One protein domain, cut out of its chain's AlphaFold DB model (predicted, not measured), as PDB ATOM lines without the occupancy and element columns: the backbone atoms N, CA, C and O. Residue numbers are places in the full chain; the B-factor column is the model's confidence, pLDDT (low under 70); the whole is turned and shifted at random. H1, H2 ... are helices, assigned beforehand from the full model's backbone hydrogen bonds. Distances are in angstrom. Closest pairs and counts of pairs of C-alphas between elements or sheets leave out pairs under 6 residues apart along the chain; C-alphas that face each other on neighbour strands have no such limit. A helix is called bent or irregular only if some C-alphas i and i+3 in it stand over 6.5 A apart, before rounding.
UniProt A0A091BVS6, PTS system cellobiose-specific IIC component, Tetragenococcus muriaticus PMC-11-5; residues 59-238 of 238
ATOM      1  N   SER A  59      54.118 -49.275  52.725       88.56
ATOM      2  CA  SER A  59      54.126 -49.864  51.380       88.56
ATOM      3  C   SER A  59      52.784 -49.709  50.662       88.56
ATOM      4  O   SER A  59      51.740 -49.477  51.278       88.56
ATOM      5  N   LEU A  60      52.788 -49.905  49.339       91.75
ATOM      6  CA  LEU A  60      51.552 -49.966  48.552       91.75
ATOM      7  C   LEU A  60      50.605 -51.063  49.067       91.75
ATOM      8  O   LEU A  60      49.400 -50.849  49.137       91.75
ATOM      9  N   TRP A  61      51.144 -52.217  49.472       90.25
ATOM     10  CA  TRP A  61      50.360 -53.341  49.991       90.25
ATOM     11  C   TRP A  61      49.606 -52.988  51.270       90.25
ATOM     12  O   TRP A  61      48.446 -53.367  51.425       90.25
ATOM     13  N   ALA A  62      50.227 -52.202  52.149       89.06
ATOM     14  CA  ALA A  62      49.575 -51.716  53.355       89.06
ATOM     15  C   ALA A  62      48.418 -50.761  53.028       89.06
ATOM     16  O   ALA A  62      47.328 -50.919  53.574       89.06
ATOM     17  N   LEU A  63      48.599 -49.837  52.074       91.12
ATOM     18  CA  LEU A  63      47.507 -48.971  51.609       91.12
ATOM     19  C   LEU A  63      46.369 -49.755  50.949       91.12
ATOM     20  O   LEU A  63      45.204 -49.422  51.168       91.12
ATOM     21  N   LEU A  64      46.679 -50.796  50.172       93.25
ATOM     22  CA  LEU A  64      45.673 -51.676  49.574       93.25
ATOM     23  C   LEU A  64      44.869 -52.411  50.650       93.25
ATOM     24  O   LEU A  64      43.640 -52.401  50.598       93.25
ATOM     25  N   LEU A  65      45.535 -52.982  51.656       90.00
ATOM     26  CA  LEU A  65      44.871 -53.678  52.759       90.00
ATOM     27  C   LEU A  65      44.003 -52.726  53.594       90.00
ATOM     28  O   LEU A  65      42.833 -53.016  53.830       90.00
ATOM     29  N   ILE A  66      44.541 -51.570  53.994       89.56
ATOM     30  CA  ILE A  66      43.795 -50.543  54.739       89.56
ATOM     31  C   ILE A  66      42.575 -50.093  53.932       89.56
ATOM     32  O   ILE A  66      41.469 -49.998  54.460       89.56
ATOM     33  N   THR A  67      42.742 -49.864  52.631       91.75
ATOM     34  CA  THR A  67      41.630 -49.461  51.768       91.75
ATOM     35  C   THR A  67      40.581 -50.561  51.683       91.75
ATOM     36  O   THR A  67      39.410 -50.271  51.896       91.75
ATOM     37  N   LEU A  68      40.976 -51.817  51.460       92.25
ATOM     38  CA  LEU A  68      40.065 -52.962  51.432       92.25
ATOM     39  C   LEU A  68      39.252 -53.064  52.731       92.25
ATOM     40  O   LEU A  68      38.024 -53.116  52.679       92.25
ATOM     41  N   LEU A  69      39.916 -53.007  53.889       88.62
ATOM     42  CA  LEU A  69      39.259 -53.034  55.198       88.62
ATOM     43  C   LEU A  69      38.279 -51.865  55.361       88.62
ATOM     44  O   LEU A  69      37.145 -52.069  55.791       88.62
ATOM     45  N   SER A  70      38.663 -50.653  54.941       88.81
ATOM     46  CA  SER A  70      37.761 -49.499  54.965       88.81
ATOM     47  C   SER A  70      36.497 -49.741  54.140       88.81
ATOM     48  O   SER A  70      35.434 -49.258  54.529       88.81
ATOM     49  N   ARG A  71      36.593 -50.408  52.982       88.75
ATOM     50  CA  ARG A  71      35.432 -50.650  52.110       88.75
ATOM     51  C   ARG A  71      34.538 -51.761  52.652       88.75
ATOM     52  O   ARG A  71      33.322 -51.613  52.602       88.75
ATOM     53  N   LEU A  72      35.119 -52.800  53.250       88.75
ATOM     54  CA  LEU A  72      34.366 -53.853  53.936       88.75
ATOM     55  C   LEU A  72      33.573 -53.307  55.133       88.75
ATOM     56  O   LEU A  72      32.413 -53.665  55.308       88.75
ATOM     57  N   LEU A  73      34.146 -52.383  55.911       87.38
ATOM     58  CA  LEU A  73      33.428 -51.709  57.001       87.38
ATOM     59  C   LEU A  73      32.219 -50.910  56.489       87.38
ATOM     60  O   LEU A  73      31.135 -50.981  57.066       87.38
ATOM     61  N   TRP A  74      32.375 -50.214  55.362       84.56
ATOM     62  CA  TRP A  74      31.275 -49.481  54.732       84.56
ATOM     63  C   TRP A  74      30.134 -50.395  54.266       84.56
ATOM     64  O   TRP A  74      28.975 -49.994  54.346       84.56
ATOM     65  N   MET A  75      30.427 -51.632  53.844       85.12
ATOM     66  CA  MET A  75      29.383 -52.599  53.471       85.12
ATOM     67  C   MET A  75      28.449 -52.958  54.624       85.12
ATOM     68  O   MET A  75      27.301 -53.314  54.369       85.12
ATOM     69  N   ILE A  76      28.933 -52.870  55.865       84.06
ATOM     70  CA  ILE A  76      28.160 -53.162  57.077       84.06
ATOM     71  C   ILE A  76      27.693 -51.889  57.802       84.06
ATOM     72  O   ILE A  76      27.231 -51.960  58.936       84.06
ATOM     73  N   GLY A  77      27.807 -50.723  57.157       79.19
ATOM     74  CA  GLY A  77      27.318 -49.444  57.679       79.19
ATOM     75  C   GLY A  77      28.272 -48.738  58.645       79.19
ATOM     76  O   GLY A  77      27.899 -47.732  59.242       79.19
ATOM     77  N   ILE A  78      29.507 -49.226  58.791       84.19
ATOM     78  CA  ILE A  78      30.543 -48.579  59.598       84.19
ATOM     79  C   ILE A  78      31.368 -47.662  58.696       84.19
ATOM     80  O   ILE A  78      31.879 -48.078  57.656       84.19
ATOM     81  N   HIS A  79      31.559 -46.412  59.113       85.38
ATOM     82  CA  HIS A  79      32.328 -45.433  58.348       85.38
ATOM     83  C   HIS A  79      33.835 -45.762  58.355       85.38
ATOM     84  O   HIS A  79      34.620 -45.179  59.104       85.38
ATOM     85  N   GLY A  80      34.267 -46.679  57.485       83.88
ATOM     86  CA  GLY A  80      35.606 -47.277  57.528       83.88
ATOM     87  C   GLY A  80      36.768 -46.284  57.451       83.88
ATOM     88  O   GLY A  80      37.803 -46.512  58.071       83.88
ATOM     89  N   MET A  81      36.584 -45.144  56.776       81.38
ATOM     90  CA  MET A  81      37.605 -44.092  56.738       81.38
ATOM     91  C   MET A  81      37.906 -43.553  58.139       81.38
ATOM     92  O   MET A  81      39.068 -43.477  58.507       81.38
ATOM     93  N   LEU A  82      36.886 -43.231  58.941       83.31
ATOM     94  CA  LEU A  82      37.078 -42.692  60.290       83.31
ATOM     95  C   LEU A  82      37.727 -43.726  61.212       83.31
ATOM     96  O   LEU A  82      38.561 -43.368  62.038       83.31
ATOM     97  N   VAL A  83      37.398 -45.007  61.024       81.25
ATOM     98  CA  VAL A  83      37.996 -46.114  61.782       81.25
ATOM     99  C   VAL A  83      39.488 -46.266  61.479       81.25
ATOM    100  O   VAL A  83      40.274 -46.501  62.391       81.25
ATOM    101  N   LEU A  84      39.897 -46.120  60.215       83.94
ATOM    102  CA  LEU A  84      41.285 -46.351  59.792       83.94
ATOM    103  C   LEU A  84      42.137 -45.075  59.708       83.94
ATOM    104  O   LEU A  84      43.356 -45.167  59.554       83.94
ATOM    105  N   MET A  85      41.533 -43.893  59.864       84.56
ATOM    106  CA  MET A  85      42.239 -42.607  59.881       84.56
ATOM    107  C   MET A  85      43.400 -42.549  60.885       84.56
ATOM    108  O   MET A  85      44.467 -42.088  60.489       84.56
ATOM    109  N   PRO A  86      43.283 -43.036  62.138       80.75
ATOM    110  CA  PRO A  86      44.406 -43.019  63.078       80.75
ATOM    111  C   PRO A  86      45.645 -43.759  62.556       80.75
ATOM    112  O   PRO A  86      46.768 -43.294  62.747       80.75
ATOM    113  N   ILE A  87      45.449 -44.874  61.845       80.88
ATOM    114  CA  ILE A  87      46.537 -45.641  61.225       80.88
ATOM    115  C   ILE A  87      47.141 -44.837  60.071       80.88
ATOM    116  O   ILE A  87      48.359 -44.694  59.991       80.88
ATOM    117  N   LEU A  88      46.298 -44.264  59.207       86.44
ATOM    118  CA  LEU A  88      46.745 -43.440  58.084       86.44
ATOM    119  C   LEU A  88      47.565 -42.225  58.549       86.44
ATOM    120  O   LEU A  88      48.634 -41.959  57.998       86.44
ATOM    121  N   LEU A  89      47.117 -41.538  59.602       87.31
ATOM    122  CA  LEU A  89      47.825 -40.405  60.199       87.31
ATOM    123  C   LEU A  89      49.142 -40.829  60.857       87.31
ATOM    124  O   LEU A  89      50.149 -40.155  60.701       87.31
ATOM    125  N   THR A  90      49.167 -41.959  61.561       82.56
ATOM    126  CA  THR A  90      50.366 -42.388  62.298       82.56
ATOM    127  C   THR A  90      51.450 -42.944  61.368       82.56
ATOM    128  O   THR A  90      52.636 -42.747  61.613       82.56
ATOM    129  N   VAL A  91      51.064 -43.629  60.288       84.12
ATOM    130  CA  VAL A  91      52.000 -44.361  59.416       84.12
ATOM    131  C   VAL A  91      52.364 -43.576  58.160       84.12
ATOM    132  O   VAL A  91      53.527 -43.558  57.766       84.12
ATOM    133  N   PHE A  92      51.392 -42.915  57.524       88.31
ATOM    134  CA  PHE A  92      51.576 -42.334  56.190       88.31
ATOM    135  C   PHE A  92      51.731 -40.810  56.187       88.31
ATOM    136  O   PHE A  92      52.352 -40.279  55.268       88.31
ATOM    137  N   MET A  93      51.239 -40.092  57.205       88.94
ATOM    138  CA  MET A  93      51.493 -38.647  57.334       88.94
ATOM    139  C   MET A  93      52.984 -38.304  57.520       88.94
ATOM    140  O   MET A  93      53.427 -37.324  56.927       88.94
ATOM    141  N   PRO A  94      53.805 -39.079  58.260       88.06
ATOM    142  CA  PRO A  94      55.242 -38.809  58.336       88.06
ATOM    143  C   PRO A  94      55.953 -38.857  56.973       88.06
ATOM    144  O   PRO A  94      56.883 -38.090  56.747       88.06
ATOM    145  N   LEU A  95      55.497 -39.714  56.051       89.38
ATOM    146  CA  LEU A  95      56.040 -39.799  54.685       89.38
ATOM    147  C   LEU A  95      55.715 -38.540  53.876       89.38
ATOM    148  O   LEU A  95      56.556 -38.044  53.127       89.38
ATOM    149  N   ASP A  96      54.511 -37.998  54.070       90.06
ATOM    150  CA  ASP A  96      54.123 -36.714  53.493       90.06
ATOM    151  C   ASP A  96      54.991 -35.580  54.056       90.06
ATOM    152  O   ASP A  96      55.449 -34.738  53.296       90.06
ATOM    153  N   LEU A  97      55.285 -35.565  55.360       89.62
ATOM    154  CA  LEU A  97      56.160 -34.540  55.948       89.62
ATOM    155  C   LEU A  97      57.582 -34.579  55.364       89.62
ATOM    156  O   LEU A  97      58.129 -33.526  55.050       89.62
ATOM    157  N   GLN A  98      58.142 -35.772  55.136       88.69
ATOM    158  CA  GLN A  98      59.433 -35.929  54.447       88.69
ATOM    159  C   GLN A  98      59.388 -35.399  53.008       88.69
ATOM    160  O   GLN A  98      60.313 -34.727  52.557       88.69
ATOM    161  N   ASN A  99      58.302 -35.672  52.276       89.06
ATOM    162  CA  ASN A  99      58.122 -35.124  50.931       89.06
ATOM    163  C   ASN A  99      57.973 -33.604  50.944       89.06
ATOM    164  O   ASN A  99      58.468 -32.949  50.033       89.06
ATOM    165  N   LEU A 100      57.298 -33.048  51.951       87.69
ATOM    166  CA  LEU A 100      57.122 -31.609  52.092       87.69
ATOM    167  C   LEU A 100      58.461 -30.916  52.335       87.69
ATOM    168  O   LEU A 100      58.752 -29.928  51.668       87.69
ATOM    169  N   GLU A 101      59.288 -31.463  53.223       90.56
ATOM    170  CA  GLU A 101      60.641 -30.971  53.478       90.56
ATOM    171  C   GLU A 101      61.497 -30.998  52.201       90.56
ATOM    172  O   GLU A 101      62.000 -29.954  51.776       90.56
ATOM    173  N   ALA A 102      61.566 -32.150  51.519       87.56
ATOM    174  CA  ALA A 102      62.279 -32.284  50.248       87.56
ATOM    175  C   ALA A 102      61.760 -31.290  49.194       87.56
ATOM    176  O   ALA A 102      62.539 -30.598  48.539       87.56
ATOM    177  N   PHE A 103      60.437 -31.137  49.082       87.69
ATOM    178  CA  PHE A 103      59.817 -30.179  48.171       87.69
ATOM    179  C   PHE A 103      60.228 -28.733  48.476       87.69
ATOM    180  O   PHE A 103      60.509 -27.977  47.546       87.69
ATOM    181  N   THR A 104      60.278 -28.341  49.754       87.81
ATOM    182  CA  THR A 104      60.687 -26.984  50.150       87.81
ATOM    183  C   THR A 104      62.163 -26.698  49.890       87.81
ATOM    184  O   THR A 104      62.505 -25.561  49.567       87.81
ATOM    185  N   ASN A 105      63.011 -27.725  49.949       91.88
ATOM    186  CA  ASN A 105      64.441 -27.626  49.657       91.88
ATOM    187  C   ASN A 105      64.758 -27.742  48.155       91.88
ATOM    188  O   ASN A 105      65.878 -27.463  47.737       91.88
ATOM    189  N   GLY A 106      63.774 -28.110  47.327       88.69
ATOM    190  CA  GLY A 106      63.970 -28.366  45.897       88.69
ATOM    191  C   GLY A 106      64.577 -29.739  45.588       88.69
ATOM    192  O   GLY A 106      65.002 -29.971  44.456       88.69
ATOM    193  N   ASP A 107      64.591 -30.643  46.567       91.31
ATOM    194  CA  ASP A 107      65.125 -31.996  46.459       91.31
ATOM    195  C   ASP A 107      64.123 -32.969  45.802       91.31
ATOM    196  O   ASP A 107      62.906 -32.733  45.797       91.31
ATOM    197  N   PRO A 108      64.598 -34.105  45.252       89.44
ATOM    198  CA  PRO A 108      63.725 -35.181  44.796       89.44
ATOM    199  C   PRO A 108      62.831 -35.713  45.923       89.44
ATOM    200  O   PRO A 108      63.288 -35.950  47.038       89.44
ATOM    201  N   LEU A 109      61.557 -35.956  45.612       89.31
ATOM    202  CA  LEU A 109      60.580 -36.440  46.589       89.31
ATOM    203  C   LEU A 109      60.840 -37.920  46.932       89.31
ATOM    204  O   LEU A 109      60.758 -38.759  46.029       89.31
ATOM    205  N   PRO A 110      61.123 -38.267  48.202       90.56
ATOM    206  CA  PRO A 110      61.557 -39.614  48.576       90.56
ATOM    207  C   PRO A 110      60.439 -40.667  48.561       90.56
ATOM    208  O   PRO A 110      60.719 -41.847  48.346       90.56
ATOM    209  N   ASN A 111      59.176 -40.276  48.768       91.69
ATOM    210  CA  ASN A 111      58.076 -41.219  48.974       91.69
ATOM    211  C   ASN A 111      56.992 -41.106  47.891       91.69
ATOM    212  O   ASN A 111      56.426 -40.040  47.663       91.69
ATOM    213  N   ILE A 112      56.630 -42.227  47.255       90.19
ATOM    214  CA  ILE A 112      55.423 -42.295  46.403       90.19
ATOM    215  C   ILE A 112      54.176 -42.489  47.265       90.19
ATOM    216  O   ILE A 112      53.147 -41.858  47.036       90.19
ATOM    217  N   VAL A 113      54.265 -43.396  48.237       90.19
ATOM    218  CA  VAL A 113      53.166 -43.737  49.141       90.19
ATOM    219  C   VAL A 113      53.173 -42.800  50.344       90.19
ATOM    220  O   VAL A 113      54.220 -42.503  50.904       90.19
ATOM    221  N   GLY A 114      51.989 -42.333  50.721       89.50
ATOM    222  CA  GLY A 114      51.778 -41.309  51.738       89.50
ATOM    223  C   GLY A 114      50.284 -41.055  51.927       89.50
ATOM    224  O   GLY A 114      49.454 -41.619  51.200       89.50
ATOM    225  N   LEU A 115      49.919 -40.229  52.905       87.69
ATOM    226  CA  LEU A 115      48.515 -39.917  53.176       87.69
ATOM    227  C   LEU A 115      47.919 -39.122  52.003       87.69
ATOM    228  O   LEU A 115      46.821 -39.436  51.544       87.69
ATOM    229  N   ALA A 116      48.668 -38.169  51.448       84.75
ATOM    230  CA  ALA A 116      48.294 -37.403  50.267       84.75
ATOM    231  C   ALA A 116      48.061 -38.315  49.054       84.75
ATOM    232  O   ALA A 116      47.054 -38.175  48.361       84.75
ATOM    233  N   PHE A 117      48.945 -39.292  48.824       86.94
ATOM    234  CA  PHE A 117      48.779 -40.288  47.761       86.94
ATOM    235  C   PHE A 117      47.480 -41.088  47.926       86.94
ATOM    236  O   PHE A 117      46.712 -41.246  46.973       86.94
ATOM    237  N   TRP A 118      47.212 -41.563  49.147       87.88
ATOM    238  CA  TRP A 118      46.009 -42.331  49.454       87.88
ATOM    239  C   TRP A 118      44.730 -41.512  49.240       87.88
ATOM    240  O   TRP A 118      43.802 -41.996  48.586       87.88
ATOM    241  N   ILE A 119      44.689 -40.260  49.711       82.50
ATOM    242  CA  ILE A 119      43.553 -39.348  49.498       82.50
ATOM    243  C   ILE A 119      43.335 -39.116  47.997       82.50
ATOM    244  O   ILE A 119      42.214 -39.264  47.509       82.50
ATOM    245  N   LEU A 120      44.401 -38.817  47.248       78.81
ATOM    246  CA  LEU A 120      44.324 -38.560  45.806       78.81
ATOM    247  C   LEU A 120      43.757 -39.747  45.022       78.81
ATOM    248  O   LEU A 120      43.005 -39.540  44.075       78.81
ATOM    249  N   CYS A 121      44.093 -40.980  45.405       82.38
ATOM    250  CA  CYS A 121      43.654 -42.172  44.678       82.38
ATOM    251  C   CYS A 121      42.279 -42.690  45.127       82.38
ATOM    252  O   CYS A 121      41.557 -43.292  44.329       82.38
ATOM    253  N   THR A 122      41.904 -42.492  46.395       84.00
ATOM    254  CA  THR A 122      40.740 -43.173  46.993       84.00
ATOM    255  C   THR A 122      39.566 -42.258  47.340       84.00
ATOM    256  O   THR A 122      38.449 -42.762  47.501       84.00
ATOM    257  N   SER A 123      39.786 -40.942  47.414       78.56
ATOM    258  CA  SER A 123      38.772 -39.959  47.830       78.56
ATOM    259  C   SER A 123      38.156 -39.169  46.664       78.56
ATOM    260  O   SER A 123      37.472 -38.167  46.877       78.56
ATOM    261  N   ILE A 124      38.378 -39.600  45.417       78.50
ATOM    262  CA  ILE A 124      37.821 -38.950  44.219       78.50
ATOM    263  C   ILE A 124      36.298 -39.088  44.216       78.50
ATOM    264  O   ILE A 124      35.741 -40.130  43.892       78.50
ATOM    265  N   GLY A 125      35.589 -38.016  44.530       74.69
ATOM    266  CA  GLY A 125      34.139 -38.055  44.619       74.69
ATOM    267  C   GLY A 125      33.630 -38.511  45.966       74.69
ATOM    268  O   GLY A 125      32.475 -38.905  45.998       74.69
ATOM    269  N   GLY A 126      34.487 -38.514  46.995       78.94
ATOM    270  CA  GLY A 126      34.264 -39.006  48.352       78.94
ATOM    271  C   GLY A 126      34.874 -40.379  48.608       78.94
ATOM    272  O   GLY A 126      35.669 -40.881  47.811       78.94
ATOM    273  N   GLY A 127      34.545 -40.982  49.750       74.56
ATOM    274  CA  GLY A 127      35.122 -42.264  50.140       74.56
ATOM    275  C   GLY A 127      34.766 -43.362  49.138       74.56
ATOM    276  O   GLY A 127      33.622 -43.780  49.102       74.56
ATOM    277  N   GLY A 128      35.735 -43.874  48.374       73.31
ATOM    278  CA  GLY A 128      35.527 -45.010  47.461       73.31
ATOM    279  C   GLY A 128      35.598 -44.661  45.978       73.31
ATOM    280  O   GLY A 128      35.162 -45.458  45.156       73.31
ATOM    281  N   ALA A 129      36.157 -43.501  45.630       81.94
ATOM    282  CA  ALA A 129      36.331 -43.064  44.245       81.94
ATOM    283  C   ALA A 129      35.008 -42.940  43.443       81.94
ATOM    284  O   ALA A 129      34.941 -43.264  42.259       81.94
ATOM    285  N   THR A 130      33.927 -42.473  44.078       87.06
ATOM    286  CA  THR A 130      32.562 -42.525  43.527       87.06
ATOM    287  C   THR A 130      32.194 -41.427  42.519       87.06
ATOM    288  O   THR A 130      31.052 -41.395  42.058       87.06
ATOM    289  N   LEU A 131      33.107 -40.516  42.152       86.38
ATOM    290  CA  LEU A 131      32.765 -39.401  41.250       86.38
ATOM    291  C   LEU A 131      32.300 -39.886  39.872       86.38
ATOM    292  O   LEU A 131      31.318 -39.365  39.348       86.38
ATOM    293  N   GLY A 132      32.984 -40.887  39.304       84.56
ATOM    294  CA  GLY A 132      32.632 -41.460  38.000       84.56
ATOM    295  C   GLY A 132      31.211 -42.021  38.006       84.56
ATOM    296  O   GLY A 132      30.377 -41.617  37.197       84.56
ATOM    297  N   LEU A 133      30.890 -42.841  39.013       87.31
ATOM    298  CA  LEU A 133      29.538 -43.362  39.224       87.31
ATOM    299  C   LEU A 133      28.499 -42.239  39.340       87.31
ATOM    300  O   LEU A 133      27.434 -42.320  38.730       87.31
ATOM    301  N   ASN A 134      28.809 -41.176  40.084       89.56
ATOM    302  CA  ASN A 134      27.909 -40.041  40.256       89.56
ATOM    303  C   ASN A 134      27.601 -39.343  38.915       89.56
ATOM    304  O   ASN A 134      26.439 -39.124  38.573       89.56
ATOM    305  N   ILE A 135      28.631 -39.079  38.104       90.38
ATOM    306  CA  ILE A 135      28.492 -38.486  36.763       90.38
ATOM    307  C   ILE A 135      27.657 -39.396  35.848       90.38
ATOM    308  O   ILE A 135      26.722 -38.926  35.191       90.38
ATOM    309  N   LEU A 136      27.945 -40.701  35.829       90.50
ATOM    310  CA  LEU A 136      27.182 -41.677  35.048       90.50
ATOM    311  C   LEU A 136      25.711 -41.704  35.473       90.50
ATOM    312  O   LEU A 136      24.815 -41.689  34.627       90.50
ATOM    313  N   MET A 137      25.436 -41.663  36.776       91.31
ATOM    314  CA  MET A 137      24.076 -41.580  37.292       91.31
ATOM    315  C   MET A 137      23.388 -40.284  36.856       91.31
ATOM    316  O   MET A 137      22.294 -40.344  36.295       91.31
ATOM    317  N   ALA A 138      24.035 -39.133  37.039       93.19
ATOM    318  CA  ALA A 138      23.472 -37.813  36.760       93.19
ATOM    319  C   ALA A 138      23.118 -37.596  35.278       93.19
ATOM    320  O   ALA A 138      22.114 -36.941  34.973       93.19
ATOM    321  N   PHE A 139      23.915 -38.147  34.354       94.69
ATOM    322  CA  PHE A 139      23.800 -37.832  32.926       94.69
ATOM    323  C   PHE A 139      23.466 -39.031  32.034       94.69
ATOM    324  O   PHE A 139      22.702 -38.867  31.082       94.69
ATOM    325  N   GLN A 140      23.944 -40.237  32.349       93.25
ATOM    326  CA  GLN A 140      23.818 -41.413  31.475       93.25
ATOM    327  C   GLN A 140      22.782 -42.445  31.946       93.25
ATOM    328  O   GLN A 140      22.337 -43.278  31.156       93.25
ATOM    329  N   SER A 141      22.334 -42.387  33.205       92.56
ATOM    330  CA  SER A 141      21.345 -43.340  33.718       92.56
ATOM    331  C   SER A 141      20.015 -43.288  32.954       92.56
ATOM    332  O   SER A 141      19.470 -42.217  32.662       92.56
ATOM    333  N   LYS A 142      19.452 -44.469  32.676       93.69
ATOM    334  CA  LYS A 142      18.102 -44.629  32.108       93.69
ATOM    335  C   LYS A 142      17.003 -44.488  33.171       93.69
ATOM    336  O   LYS A 142      15.893 -44.078  32.849       93.69
ATOM    337  N   SER A 143      17.309 -44.786  34.438       94.69
ATOM    338  CA  SER A 143      16.356 -44.675  35.550       94.69
ATOM    339  C   SER A 143      16.186 -43.219  35.978       94.69
ATOM    340  O   SER A 143      17.164 -42.545  36.309       94.69
ATOM    341  N   LYS A 144      14.935 -42.740  36.028       94.75
ATOM    342  CA  LYS A 144      14.613 -41.394  36.533       94.75
ATOM    343  C   LYS A 144      15.099 -41.208  37.973       94.75
ATOM    344  O   LYS A 144      15.673 -40.170  38.275       94.75
ATOM    345  N   GLN A 145      14.939 -42.224  38.824       94.00
ATOM    346  CA  GLN A 145      15.369 -42.181  40.224       94.00
ATOM    347  C   GLN A 145      16.884 -41.983  40.340       94.00
ATOM    348  O   GLN A 145      17.332 -41.054  41.008       94.00
ATOM    349  N   TYR A 146      17.678 -42.802  39.645       92.56
ATOM    350  CA  TYR A 146      19.140 -42.682  39.689       92.56
ATOM    351  C   TYR A 146      19.646 -41.407  39.019       92.56
ATOM    352  O   TYR A 146      20.614 -40.823  39.493       92.56
ATOM    353  N   LYS A 147      18.962 -40.927  37.976       95.31
ATOM    354  CA  LYS A 147      19.272 -39.636  37.357       95.31
ATOM    355  C   LYS A 147      19.066 -38.471  38.317       95.31
ATOM    356  O   LYS A 147      19.931 -37.606  38.422       95.31
ATOM    357  N   THR A 148      17.949 -38.464  39.038       95.12
ATOM    358  CA  THR A 148      17.676 -37.459  40.069       95.12
ATOM    359  C   THR A 148      18.699 -37.544  41.199       95.12
ATOM    360  O   THR A 148      19.290 -36.529  41.551       95.12
ATOM    361  N   LEU A 149      18.975 -38.746  41.709       94.25
ATOM    362  CA  LEU A 149      19.942 -38.944  42.788       94.25
ATOM    363  C   LEU A 149      21.363 -38.501  42.402       94.25
ATOM    364  O   LEU A 149      22.014 -37.797  43.172       94.25
ATOM    365  N   GLY A 150      21.831 -38.857  41.202       93.00
ATOM    366  CA  GLY A 150      23.127 -38.403  40.693       93.00
ATOM    367  C   GLY A 150      23.192 -36.878  40.629       93.00
ATOM    368  O   GLY A 150      24.083 -36.263  41.197       93.00
ATOM    369  N   LYS A 151      22.182 -36.219  40.047       94.19
ATOM    370  CA  LYS A 151      22.157 -34.748  39.975       94.19
ATOM    371  C   LYS A 151      22.152 -34.068  41.347       94.19
ATOM    372  O   LYS A 151      22.815 -33.048  41.505       94.19
ATOM    373  N   LEU A 152      21.424 -34.619  42.320       94.25
ATOM    374  CA  LEU A 152      21.341 -34.060  43.674       94.25
ATOM    375  C   LEU A 152      22.634 -34.254  44.478       94.25
ATOM    376  O   LEU A 152      23.005 -33.380  45.253       94.25
ATOM    377  N   SER A 153      23.325 -35.379  44.289       92.12
ATOM    378  CA  SER A 153      24.560 -35.714  45.015       92.12
ATOM    379  C   SER A 153      25.842 -35.240  44.322       92.12
ATOM    380  O   SER A 153      26.910 -35.243  44.932       92.12
ATOM    381  N   LEU A 154      25.783 -34.851  43.047       90.44
ATOM    382  CA  LEU A 154      26.949 -34.402  42.288       90.44
ATOM    383  C   LEU A 154      27.654 -33.182  42.906       90.44
ATOM    384  O   LEU A 154      28.882 -33.235  42.995       90.44
ATOM    385  N   PRO A 155      26.959 -32.129  43.391       90.19
ATOM    386  CA  PRO A 155      27.624 -31.008  44.052       90.19
ATOM    387  C   PRO A 155      28.474 -31.461  45.241       90.19
ATOM    388  O   PRO A 155      29.654 -31.136  45.295       90.19
ATOM    389  N   SER A 156      27.924 -32.284  46.141       86.81
ATOM    390  CA  SER A 156      28.686 -32.850  47.262       86.81
ATOM    391  C   SER A 156      29.840 -33.737  46.783       86.81
ATOM    392  O   SER A 156      30.946 -33.641  47.312       86.81
ATOM    393  N   GLY A 157      29.629 -34.531  45.726       84.69
ATOM    394  CA  GLY A 157      30.647 -35.433  45.188       84.69
ATOM    395  C   GLY A 157      31.854 -34.681  44.631       84.69
ATOM    396  O   GLY A 157      32.989 -35.060  44.896       84.69
ATOM    397  N   ILE A 158      31.638 -33.566  43.928       83.44
ATOM    398  CA  ILE A 158      32.724 -32.703  43.429       83.44
ATOM    399  C   ILE A 158      33.648 -32.266  44.572       83.44
ATOM    400  O   ILE A 158      34.862 -32.188  44.390       83.44
ATOM    401  N   PHE A 159      33.071 -32.048  45.749       80.69
ATOM    402  CA  PHE A 159      33.734 -31.620  46.972       80.69
ATOM    403  C   PHE A 159      34.227 -32.769  47.862       80.69
ATOM    404  O   PHE A 159      34.639 -32.535  48.995       80.69
ATOM    405  N   GLY A 160      34.216 -34.008  47.366       77.81
ATOM    406  CA  GLY A 160      34.721 -35.160  48.112       77.81
ATOM    407  C   GLY A 160      33.785 -35.649  49.222       77.81
ATOM    408  O   GLY A 160      34.238 -36.350  50.120       77.81
ATOM    409  N   ILE A 161      32.499 -35.300  49.167       83.56
ATOM    410  CA  ILE A 161      31.462 -35.735  50.113       83.56
ATOM    411  C   ILE A 161      30.490 -36.642  49.355       83.56
ATOM    412  O   ILE A 161      29.910 -36.231  48.349       83.56
ATOM    413  N   ASN A 162      30.309 -37.885  49.799       84.38
ATOM    414  CA  ASN A 162      29.563 -38.886  49.026       84.38
ATOM    415  C   ASN A 162      28.505 -39.659  49.786       84.38
ATOM    416  O   ASN A 162      27.858 -40.520  49.201       84.38
ATOM    417  N   GLU A 163      28.255 -39.302  51.029       85.94
ATOM    418  CA  GLU A 163      27.179 -39.821  51.855       85.94
ATOM    419  C   GLU A 163      25.811 -39.697  51.160       85.94
ATOM    420  O   GLU A 163      25.085 -40.692  51.139       85.94
ATOM    421  N   PRO A 164      25.461 -38.575  50.485       87.00
ATOM    422  CA  PRO A 164      24.201 -38.496  49.741       87.00
ATOM    423  C   PRO A 164      24.088 -39.545  48.630       87.00
ATOM    424  O   PRO A 164      22.991 -40.006  48.324       87.00
ATOM    425  N   LEU A 165      25.218 -39.937  48.029       88.69
ATOM    426  CA  LEU A 165      25.264 -40.999  47.033       88.69
ATOM    427  C   LEU A 165      25.239 -42.370  47.722       88.69
ATOM    428  O   LEU A 165      24.317 -43.129  47.468       88.69
ATOM    429  N   ILE A 166      26.184 -42.669  48.624       85.69
ATOM    430  CA  ILE A 166      26.350 -43.980  49.282       85.69
ATOM    431  C   ILE A 166      25.106 -44.431  50.046       85.69
ATOM    432  O   ILE A 166      24.853 -45.629  50.105       85.69
ATOM    433  N   PHE A 167      24.348 -43.510  50.641       84.50
ATOM    434  CA  PHE A 167      23.092 -43.854  51.308       84.50
ATOM    435  C   PHE A 167      21.888 -43.820  50.360       84.50
ATOM    436  O   PHE A 167      20.885 -44.482  50.618       84.50
ATOM    437  N   GLY A 168      21.971 -43.067  49.260       85.94
ATOM    438  CA  GLY A 168      20.913 -42.994  48.253       85.94
ATOM    439  C   GLY A 168      20.885 -44.196  47.303       85.94
ATOM    440  O   GLY A 168      19.813 -44.604  46.852       85.94
ATOM    441  N   ILE A 169      22.047 -44.776  46.996       84.69
ATOM    442  CA  ILE A 169      22.155 -46.119  46.421       84.69
ATOM    443  C   ILE A 169      22.354 -47.103  47.566       84.69
ATOM    444  O   ILE A 169      23.147 -46.825  48.451       84.69
ATOM    445  N   PRO A 170      21.677 -48.255  47.593       78.06
ATOM    446  CA  PRO A 170      21.847 -49.199  48.686       78.06
ATOM    447  C   PRO A 170      23.196 -49.911  48.525       78.06
ATOM    448  O   PRO A 170      23.208 -51.041  48.074       78.06
ATOM    449  N   ILE A 171      24.336 -49.261  48.798       79.69
ATOM    450  CA  ILE A 171      25.663 -49.913  48.793       79.69
ATOM    451  C   ILE A 171      25.789 -50.828  50.008       79.69
ATOM    452  O   ILE A 171      26.323 -51.936  49.916       79.69
ATOM    453  N   VAL A 172      25.287 -50.362  51.150       77.94
ATOM    454  CA  VAL A 172      25.289 -51.119  52.399       77.94
ATOM    455  C   VAL A 172      24.464 -52.395  52.196       77.94
ATOM    456  O   VAL A 172      23.330 -52.339  51.726       77.94
ATOM    457  N   PHE A 173      25.058 -53.546  52.508       78.19
ATOM    458  CA  PHE A 173      24.480 -54.885  52.329       78.19
ATOM    459  C   PHE A 173      24.068 -55.284  50.896       78.19
ATOM    460  O   PHE A 173      23.372 -56.283  50.724       78.19
ATOM    461  N   ASN A 174      24.525 -54.585  49.849       85.19
ATOM    462  CA  ASN A 174      24.255 -54.972  48.461       85.19
ATOM    463  C   ASN A 174      25.544 -55.308  47.709       85.19
ATOM    464  O   ASN A 174      26.289 -54.424  47.283       85.19
ATOM    465  N   ALA A 175      25.775 -56.602  47.487       78.69
ATOM    466  CA  ALA A 175      26.978 -57.093  46.822       78.69
ATOM    467  C   ALA A 175      27.180 -56.510  45.408       78.69
ATOM    468  O   ALA A 175      28.319 -56.259  45.021       78.69
ATOM    469  N   LEU A 176      26.101 -56.232  44.661       84.88
ATOM    470  CA  LEU A 176      26.195 -55.710  43.293       84.88
ATOM    471  C   LEU A 176      26.864 -54.331  43.255       84.88
ATOM    472  O   LEU A 176      27.710 -54.081  42.402       84.88
ATOM    473  N   TYR A 177      26.507 -53.453  44.192       83.38
ATOM    474  CA  TYR A 177      27.107 -52.122  44.302       83.38
ATOM    475  C   TYR A 177      28.389 -52.122  45.142       83.38
ATOM    476  O   TYR A 177      29.272 -51.294  44.919       83.38
ATOM    477  N   ALA A 178      28.527 -53.065  46.075       83.56
ATOM    478  CA  ALA A 178      29.705 -53.177  46.921       83.56
ATOM    479  C   ALA A 178      30.962 -53.618  46.157       83.56
ATOM    480  O   ALA A 178      32.042 -53.108  46.440       83.56
ATOM    481  N   ILE A 179      30.844 -54.521  45.177       87.44
ATOM    482  CA  ILE A 179      31.988 -54.986  44.372       87.44
ATOM    483  C   ILE A 179      32.725 -53.817  43.690       87.44
ATOM    484  O   ILE A 179      33.914 -53.641  43.968       87.44
ATOM    485  N   PRO A 180      32.077 -52.981  42.848       85.50
ATOM    486  CA  PRO A 180      32.761 -51.847  42.230       85.50
ATOM    487  C   PRO A 180      33.231 -50.832  43.280       85.50
ATOM    488  O   PRO A 180      34.344 -50.330  43.188       85.50
ATOM    489  N   TYR A 181      32.450 -50.607  44.340       86.44
ATOM    490  CA  TYR A 181      32.829 -49.714  45.438       86.44
ATOM    491  C   TYR A 181      34.108 -50.150  46.185       86.44
ATOM    492  O   TYR A 181      34.891 -49.308  46.632       86.44
ATOM    493  N   ILE A 182      34.345 -51.459  46.318       89.75
ATOM    494  CA  ILE A 182      35.569 -52.009  46.911       89.75
ATOM    495  C   ILE A 182      36.736 -51.927  45.929       89.75
ATOM    496  O   ILE A 182      37.828 -51.502  46.304       89.75
ATOM    497  N   ILE A 183      36.519 -52.359  44.688       90.00
ATOM    498  CA  ILE A 183      37.594 -52.593  43.721       90.00
ATOM    499  C   ILE A 183      38.117 -51.284  43.121       90.00
ATOM    500  O   ILE A 183      39.332 -51.127  43.009       90.00
ATOM    501  N   SER A 184      37.246 -50.329  42.781       88.69
ATOM    502  CA  SER A 184      37.637 -49.058  42.153       88.69
ATOM    503  C   SER A 184      38.774 -48.326  42.887       88.69
ATOM    504  O   SER A 184      39.794 -48.035  42.258       88.69
ATOM    505  N   PRO A 185      38.706 -48.069  44.209       89.00
ATOM    506  CA  PRO A 185      39.799 -47.394  44.910       89.00
ATOM    507  C   PRO A 185      41.082 -48.242  45.005       89.00
ATOM    508  O   PRO A 185      42.170 -47.671  45.080       89.00
ATOM    509  N   LEU A 186      40.993 -49.578  44.975       92.75
ATOM    510  CA  LEU A 186      42.171 -50.456  44.942       92.75
ATOM    511  C   LEU A 186      42.884 -50.369  43.590       92.75
ATOM    512  O   LEU A 186      44.103 -50.214  43.546       92.75
ATOM    513  N   ILE A 187      42.123 -50.400  42.494       91.25
ATOM    514  CA  ILE A 187      42.653 -50.206  41.140       91.25
ATOM    515  C   ILE A 187      43.310 -48.829  41.028       91.25
ATOM    516  O   ILE A 187      44.443 -48.735  40.555       91.25
ATOM    517  N   ASN A 188      42.660 -47.774  41.525       87.50
ATOM    518  CA  ASN A 188      43.224 -46.425  41.501       87.50
ATOM    519  C   ASN A 188      44.564 -46.335  42.242       87.50
ATOM    520  O   ASN A 188      45.477 -45.678  41.750       87.50
ATOM    521  N   LEU A 189      44.708 -46.999  43.395       90.81
ATOM    522  CA  LEU A 189      45.977 -47.045  44.130       90.81
ATOM    523  C   LEU A 189      47.081 -47.732  43.321       90.81
ATOM    524  O   LEU A 189      48.196 -47.219  43.252       90.81
ATOM    525  N   VAL A 190      46.782 -48.870  42.688       94.75
ATOM    526  CA  VAL A 190      47.761 -49.594  41.862       94.75
ATOM    527  C   VAL A 190      48.174 -48.752  40.656       94.75
ATOM    528  O   VAL A 190      49.366 -48.540  40.433       94.75
ATOM    529  N   ILE A 191      47.203 -48.225  39.907       89.31
ATOM    530  CA  ILE A 191      47.462 -47.396  38.724       89.31
ATOM    531  C   ILE A 191      48.229 -46.135  39.118       89.31
ATOM    532  O   ILE A 191      49.264 -45.846  38.523       89.31
ATOM    533  N   GLY A 192      47.769 -45.413  40.142       86.44
ATOM    534  CA  GLY A 192      48.413 -44.194  40.625       86.44
ATOM    535  C   GLY A 192      49.868 -44.432  41.027       86.44
ATOM    536  O   GLY A 192      50.746 -43.653  40.656       86.44
ATOM    537  N   TYR A 193      50.145 -45.545  41.711       91.00
ATOM    538  CA  TYR A 193      51.501 -45.903  42.113       91.00
ATOM    539  C   TYR A 193      52.401 -46.153  40.903       91.00
ATOM    540  O   TYR A 193      53.500 -45.604  40.836       91.00
ATOM    541  N   PHE A 194      51.949 -46.947  39.927       91.25
ATOM    542  CA  PHE A 194      52.760 -47.251  38.747       91.25
ATOM    543  C   PHE A 194      52.946 -46.044  37.830       91.25
ATOM    544  O   PHE A 194      54.052 -45.855  37.336       91.25
ATOM    545  N   VAL A 195      51.927 -45.195  37.666       84.94
ATOM    546  CA  VAL A 195      52.020 -43.931  36.915       84.94
ATOM    547  C   VAL A 195      53.122 -43.033  37.485       84.94
ATOM    548  O   VAL A 195      53.910 -42.476  36.721       84.94
ATOM    549  N   ILE A 196      53.230 -42.932  38.813       85.38
ATOM    550  CA  ILE A 196      54.306 -42.170  39.461       85.38
ATOM    551  C   ILE A 196      55.645 -42.911  39.344       85.38
ATOM    552  O   ILE A 196      56.654 -42.313  38.979       85.38
ATOM    553  N   LYS A 197      55.663 -44.226  39.595       89.19
ATOM    554  CA  LYS A 197      56.886 -45.042  39.596       89.19
ATOM    555  C   LYS A 197      57.619 -45.046  38.253       89.19
ATOM    556  O   LYS A 197      58.843 -45.102  38.242       89.19
ATOM    557  N   ILE A 198      56.893 -44.994  37.135       87.69
ATOM    558  CA  ILE A 198      57.485 -44.931  35.788       87.69
ATOM    559  C   ILE A 198      57.737 -43.491  35.305       87.69
ATOM    560  O   ILE A 198      58.143 -43.295  34.163       87.69
ATOM    561  N   GLY A 199      57.481 -42.480  36.145       82.00
ATOM    562  CA  GLY A 199      57.765 -41.075  35.845       82.00
ATOM    563  C   GLY A 199      56.738 -40.367  34.956       82.00
ATOM    564  O   GLY A 199      57.031 -39.293  34.439       82.00
ATOM    565  N   LEU A 200      55.530 -40.917  34.772       77.56
ATOM    566  CA  LEU A 200      54.449 -40.218  34.052       77.56
ATOM    567  C   LEU A 200      53.785 -39.116  34.894       77.56
ATOM    568  O   LEU A 200      53.048 -38.289  34.351       77.56
ATOM    569  N   ALA A 201      54.016 -39.126  36.206       78.69
ATOM    570  CA  ALA A 201      53.527 -38.139  37.155       78.69
ATOM    571  C   ALA A 201      54.544 -37.919  38.281       78.69
ATOM    572  O   ALA A 201      55.213 -38.875  38.678       78.69
ATOM    573  N   PRO A 202      54.629 -36.706  38.853       79.50
ATOM    574  CA  PRO A 202      55.421 -36.484  40.053       79.50
ATOM    575  C   PRO A 202      54.778 -37.165  41.269       79.50
ATOM    576  O   PRO A 202      53.552 -37.284  41.355       79.50
ATOM    577  N   ALA A 203      55.606 -37.563  42.236       84.50
ATOM    578  CA  ALA A 203      55.119 -37.972  43.549       84.50
ATOM    579  C   ALA A 203      54.420 -36.796  44.268       84.50
ATOM    580  O   ALA A 203      54.681 -35.631  43.945       84.50
ATOM    581  N   PRO A 204      53.521 -37.055  45.234       84.94
ATOM    582  CA  PRO A 204      52.871 -35.984  45.981       84.94
ATOM    583  C   PRO A 204      53.890 -35.197  46.803       84.94
ATOM    584  O   PRO A 204      54.697 -35.782  47.517       84.94
ATOM    585  N   SER A 205      53.806 -33.869  46.773       81.94
ATOM    586  CA  SER A 205      54.722 -32.973  47.494       81.94
ATOM    587  C   SER A 205      54.569 -32.998  49.017       81.94
ATOM    588  O   SER A 205      55.156 -32.164  49.686       81.94
ATOM    589  N   GLY A 206      53.721 -33.863  49.581       74.50
ATOM    590  CA  GLY A 206      53.496 -33.926  51.026       74.50
ATOM    591  C   GLY A 206      52.584 -32.841  51.603       74.50
ATOM    592  O   GLY A 206      52.106 -32.965  52.728       74.50
ATOM    593  N   ALA A 207      52.262 -31.806  50.822       69.00
ATOM    594  CA  ALA A 207      51.210 -30.850  51.149       69.00
ATOM    595  C   ALA A 207      49.840 -31.543  51.040       69.00
ATOM    596  O   ALA A 207      49.149 -31.457  50.024       69.00
ATOM    597  N   SER A 208      49.476 -32.299  52.073       58.78
ATOM    598  CA  SER A 208      48.172 -32.941  52.155       58.78
ATOM    599  C   SER A 208      47.128 -31.896  52.512       58.78
ATOM    600  O   SER A 208      47.175 -31.263  53.568       58.78
ATOM    601  N   ILE A 209      46.166 -31.716  51.616       54.38
ATOM    602  CA  ILE A 209      45.017 -30.850  51.844       54.38
ATOM    603  C   ILE A 209      43.982 -31.680  52.605       54.38
ATOM    604  O   ILE A 209      42.991 -32.150  52.047       54.38
ATOM    605  N   LEU A 210      44.262 -31.941  53.882       48.94
ATOM    606  CA  LEU A 210      43.324 -32.609  54.777       48.94
ATOM    607  C   LEU A 210      42.020 -31.803  54.822       48.94
ATOM    608  O   LEU A 210      41.992 -30.669  55.291       48.94
ATOM    609  N   GLY A 211      40.932 -32.400  54.335       46.62
ATOM    610  CA  GLY A 211      39.581 -31.920  54.608       46.62
ATOM    611  C   GLY A 211      39.153 -30.619  53.927       46.62
ATOM    612  O   GLY A 211      38.097 -30.110  54.295       46.62
ATOM    613  N   MET A 212      39.880 -30.080  52.939       42.53
ATOM    614  CA  MET A 212      39.244 -29.071  52.088       42.53
ATOM    615  C   MET A 212      38.428 -29.755  50.989       42.53
ATOM    616  O   MET A 212      38.985 -30.549  50.224       42.53
ATOM    617  N   PRO A 213      37.146 -29.389  50.837       48.06
ATOM    618  CA  PRO A 213      36.384 -29.652  49.632       48.06
ATOM    619  C   PRO A 213      36.959 -28.779  48.507       48.06
ATOM    620  O   PRO A 213      36.408 -27.748  48.133       48.06
ATOM    621  N   ILE A 214      38.131 -29.146  47.999       50.91
ATOM    622  CA  ILE A 214      38.661 -28.592  46.761       50.91
ATOM    623  C   ILE A 214      38.097 -29.476  45.656       50.91
ATOM    624  O   ILE A 214      38.248 -30.698  45.743       50.91
ATOM    625  N   PRO A 215      37.442 -28.908  44.626       51.97
ATOM    626  CA  PRO A 215      36.997 -29.721  43.511       51.97
ATOM    627  C   PRO A 215      38.193 -30.521  42.994       51.97
ATOM    628  O   PRO A 215      39.276 -29.962  42.881       51.97
ATOM    629  N   ILE A 216      38.040 -31.808  42.683       52.47
ATOM    630  CA  ILE A 216      39.163 -32.690  42.284       52.47
ATOM    631  C   ILE A 216      40.032 -32.111  41.154       52.47
ATOM    632  O   ILE A 216      41.235 -32.356  41.100       52.47
ATOM    633  N   VAL A 217      39.440 -31.269  40.304       48.38
ATOM    634  CA  VAL A 217      40.127 -30.502  39.251       48.38
ATOM    635  C   VAL A 217      41.166 -29.521  39.821       48.38
ATOM    636  O   VAL A 217      42.177 -29.248  39.180       48.38
ATOM    637  N   PHE A 218      40.950 -29.023  41.038       42.53
ATOM    638  CA  PHE A 218      41.756 -28.007  41.702       42.53
ATOM    639  C   PHE A 218      42.745 -28.502  42.756       42.53
ATOM    640  O   PHE A 218      43.633 -27.729  43.120       42.53
ATOM    641  N   CYS A 219      42.707 -29.771  43.176       46.78
ATOM    642  CA  CYS A 219      43.719 -30.310  44.102       46.78
ATOM    643  C   CYS A 219      45.162 -30.153  43.571       46.78
ATOM    644  O   CYS A 219      46.106 -30.125  44.357       46.78
ATOM    645  N   ARG A 220      45.346 -29.977  42.251       44.91
ATOM    646  CA  ARG A 220      46.649 -29.712  41.612       44.91
ATOM    647  C   ARG A 220      47.009 -28.225  41.452       44.91
ATOM    648  O   ARG A 220      48.185 -27.918  41.268       44.91
ATOM    649  N   PHE A 221      46.063 -27.285  41.559       44.09
ATOM    650  CA  PHE A 221      46.398 -25.848  41.504       44.09
ATOM    651  C   PHE A 221      47.212 -25.403  42.723       44.09
ATOM    652  O   PHE A 221      48.024 -24.486  42.621       44.09
ATOM    653  N   VAL A 222      47.060 -26.100  43.850       42.53
ATOM    654  CA  VAL A 222      47.798 -25.816  45.088       42.53
ATOM    655  C   VAL A 222      49.260 -26.303  45.018       42.53
ATOM    656  O   VAL A 222      50.119 -25.740  45.687       42.53
ATOM    657  N   THR A 223      49.596 -27.263  44.140       45.69
ATOM    658  CA  THR A 223      50.943 -27.875  44.030       45.69
ATOM    659  C   THR A 223      51.789 -27.396  42.829       45.69
ATOM    660  O   THR A 223      52.825 -27.975  42.513       45.69
ATOM    661  N   ARG A 224      51.402 -26.279  42.191       39.78
ATOM    662  CA  ARG A 224      52.209 -25.411  41.289       39.78
ATOM    663  C   ARG A 224      52.890 -25.999  40.033       39.78
ATOM    664  O   ARG A 224      53.552 -25.232  39.336       39.78
ATOM    665  N   LYS A 225      52.697 -27.264  39.637       39.47
ATOM    666  CA  LYS A 225      53.124 -27.739  38.297       39.47
ATOM    667  C   LYS A 225      51.989 -28.367  37.484       39.47
ATOM    668  O   LYS A 225      51.413 -29.409  37.819       39.47
ATOM    669  N   LEU A 226      51.691 -27.677  36.385       35.00
ATOM    670  CA  LEU A 226      50.614 -27.910  35.433       35.00
ATOM    671  C   LEU A 226      51.008 -29.048  34.480       35.00
ATOM    672  O   LEU A 226      51.427 -28.810  33.356       35.00
ATOM    673  N   GLU A 227      50.888 -30.299  34.927       38.34
ATOM    674  CA  GLU A 227      50.899 -31.441  34.005       38.34
ATOM    675  C   GLU A 227      49.547 -32.146  34.081       38.34
ATOM    676  O   GLU A 227      49.227 -32.877  35.014       38.34
ATOM    677  N   ILE A 228      48.727 -31.891  33.067       36.56
ATOM    678  CA  ILE A 228      47.323 -32.311  32.923       36.56
ATOM    679  C   ILE A 228      47.164 -33.848  32.789       36.56
ATOM    680  O   ILE A 228      46.058 -34.368  32.698       36.56
ATOM    681  N   ARG A 229      48.252 -34.624  32.832       34.78
ATOM    682  CA  ARG A 229      48.282 -36.016  32.353       34.78
ATOM    683  C   ARG A 229      47.613 -37.045  33.283       34.78
ATOM    684  O   ARG A 229      47.227 -38.105  32.808       34.78
ATOM    685  N   CYS A 230      47.436 -36.760  34.577       34.78
ATOM    686  CA  CYS A 230      46.998 -37.775  35.557       34.78
ATOM    687  C   CYS A 230      45.485 -37.812  35.806       34.78
ATOM    688  O   CYS A 230      44.930 -38.886  36.030       34.78
ATOM    689  N   VAL A 231      44.811 -36.656  35.747       37.31
ATOM    690  CA  VAL A 231      43.352 -36.571  35.957       37.31
ATOM    691  C   VAL A 231      42.617 -37.316  34.843       37.31
ATOM    692  O   VAL A 231      41.612 -37.969  35.097       37.31
ATOM    693  N   THR A 232      43.176 -37.315  33.633       34.53
ATOM    694  CA  THR A 232      42.636 -38.074  32.506       34.53
ATOM    695  C   THR A 232      42.730 -39.583  32.742       34.53
ATOM    696  O   THR A 232      41.768 -40.279  32.469       34.53
ATOM    697  N   ILE A 233      43.818 -40.113  33.312       34.53
ATOM    698  CA  ILE A 233      43.990 -41.574  33.434       34.53
ATOM    699  C   ILE A 233      43.058 -42.174  34.499       34.53
ATOM    700  O   ILE A 233      42.480 -43.227  34.260       34.53
ATOM    701  N   ILE A 234      42.836 -41.503  35.635       37.59
ATOM    702  CA  ILE A 234      41.943 -42.030  36.689       37.59
ATOM    703  C   ILE A 234      40.456 -41.837  36.330       37.59
ATOM    704  O   ILE A 234      39.615 -42.651  36.713       37.59
ATOM    705  N   LEU A 235      40.122 -40.809  35.541       33.50
ATOM    706  CA  LEU A 235      38.780 -40.650  34.968       33.50
ATOM    707  C   LEU A 235      38.516 -41.583  33.777       33.50
ATOM    708  O   LEU A 235      37.360 -41.833  33.478       33.50
ATOM    709  N   LEU A 236      39.550 -42.099  33.101       29.00
ATOM    710  CA  LEU A 236      39.401 -43.051  31.989       29.00
ATOM    711  C   LEU A 236      39.184 -44.501  32.451       29.00
ATOM    712  O   LEU A 236      38.794 -45.339  31.643       29.00
ATOM    713  N   VAL A 237      39.459 -44.803  33.722       32.44
ATOM    714  CA  VAL A 237      39.293 -46.147  34.307       32.44
ATOM    715  C   VAL A 237      37.939 -46.298  35.025       32.44
ATOM    716  O   VAL A 237      37.562 -47.419  35.362       32.44
ATOM    717  N   ASN A 238      37.193 -45.201  35.228       30.14
ATOM    718  CA  ASN A 238      35.870 -45.198  35.871       30.14
ATOM    719  C   ASN A 238      34.736 -44.877  34.895       30.14
ATOM    720  O   ASN A 238      34.899 -43.935  34.091       30.14
TER     721      ASN A 238
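AT A GLANCE: This is residues 59 to 238 of the 238 residues of the protein "PTS system cellobiose-specific IIC component" of Tetragenococcus muriaticus PMC-11-5 (UniProt A0A091BVS6). A long helix, H8, runs nearly straight despite a bend, side by side with H1, which has H2 on another side; short H4 sits near the middle and packs on H8b. H3 lies at one end of this elongated body and a cluster of H5, H6 and H7 at the other. The printed part has 180 residues with nine named helices, H1 to H9 in order, and no named strand: all helix. It is compact, with a radius of gyration of the C-alphas of 16.2 A and spans of 53 by 31 by 27 A.

IN THESE COORDINATES: H8, residues 175 to 197, was assigned as one helix by its hydrogen bonds but is bent: C-alphas 182 and 185 are 6.6 A apart. Its arms are H8a, residues 175 to 182, and H8b, residues 185 to 197, 18.0 A long. H1, residues 60 to 75, is 22.9 A long from C-alpha 60 at (51.552, -49.966, 48.552). H2 is residues 80 to 91, H3 93 to 105, H4 115 to 122, H5 131 to 140, H6 144 to 158 at 21.2 A, H7 163 to 168, and H9 229 to 236, ending at C-alpha 236 (39.401, -43.051, 31.989). H2 is irregular, with C-alphas 83 and 86 7.2 A apart, and H6 only just, with C-alphas 152 and 155 7.0 A apart.

HOW THE PARTS SIT: H8b touches H1, closest C-alphas Leu 64 and Leu 186 at 5.9 A, and H4, Thr 122 and Pro 185 at 4.8 A. H8b and H9 only just touch, with 3 pairs of C-alphas within 8 A. H1 and H2 form a hairpin, a shallow tilt of 22 degrees. H3 touches H4, closest C-alphas Met 93 and Leu 115 at 5.3 A. H6 forms hairpins with H5, closest C-alphas Ala 138 and Gly 150 at 4.0 A, and with H7. Every O i to N i+4 pair is within hydrogen-bond range in H1, H3, H4, H5, H7 and H8b, against 6 of 8 in H2, 9 of 11 in H6, and 3 of 4 in H8a and in H9.

THE WHOLE: The C-alphas of Asn 105 and Lys 144, the two farthest apart, are 53.3 A apart. The printed part has no cut; the link from H8 to H9, residues 198 to 228, is long. Residues 207 to 238 have pLDDT under 70.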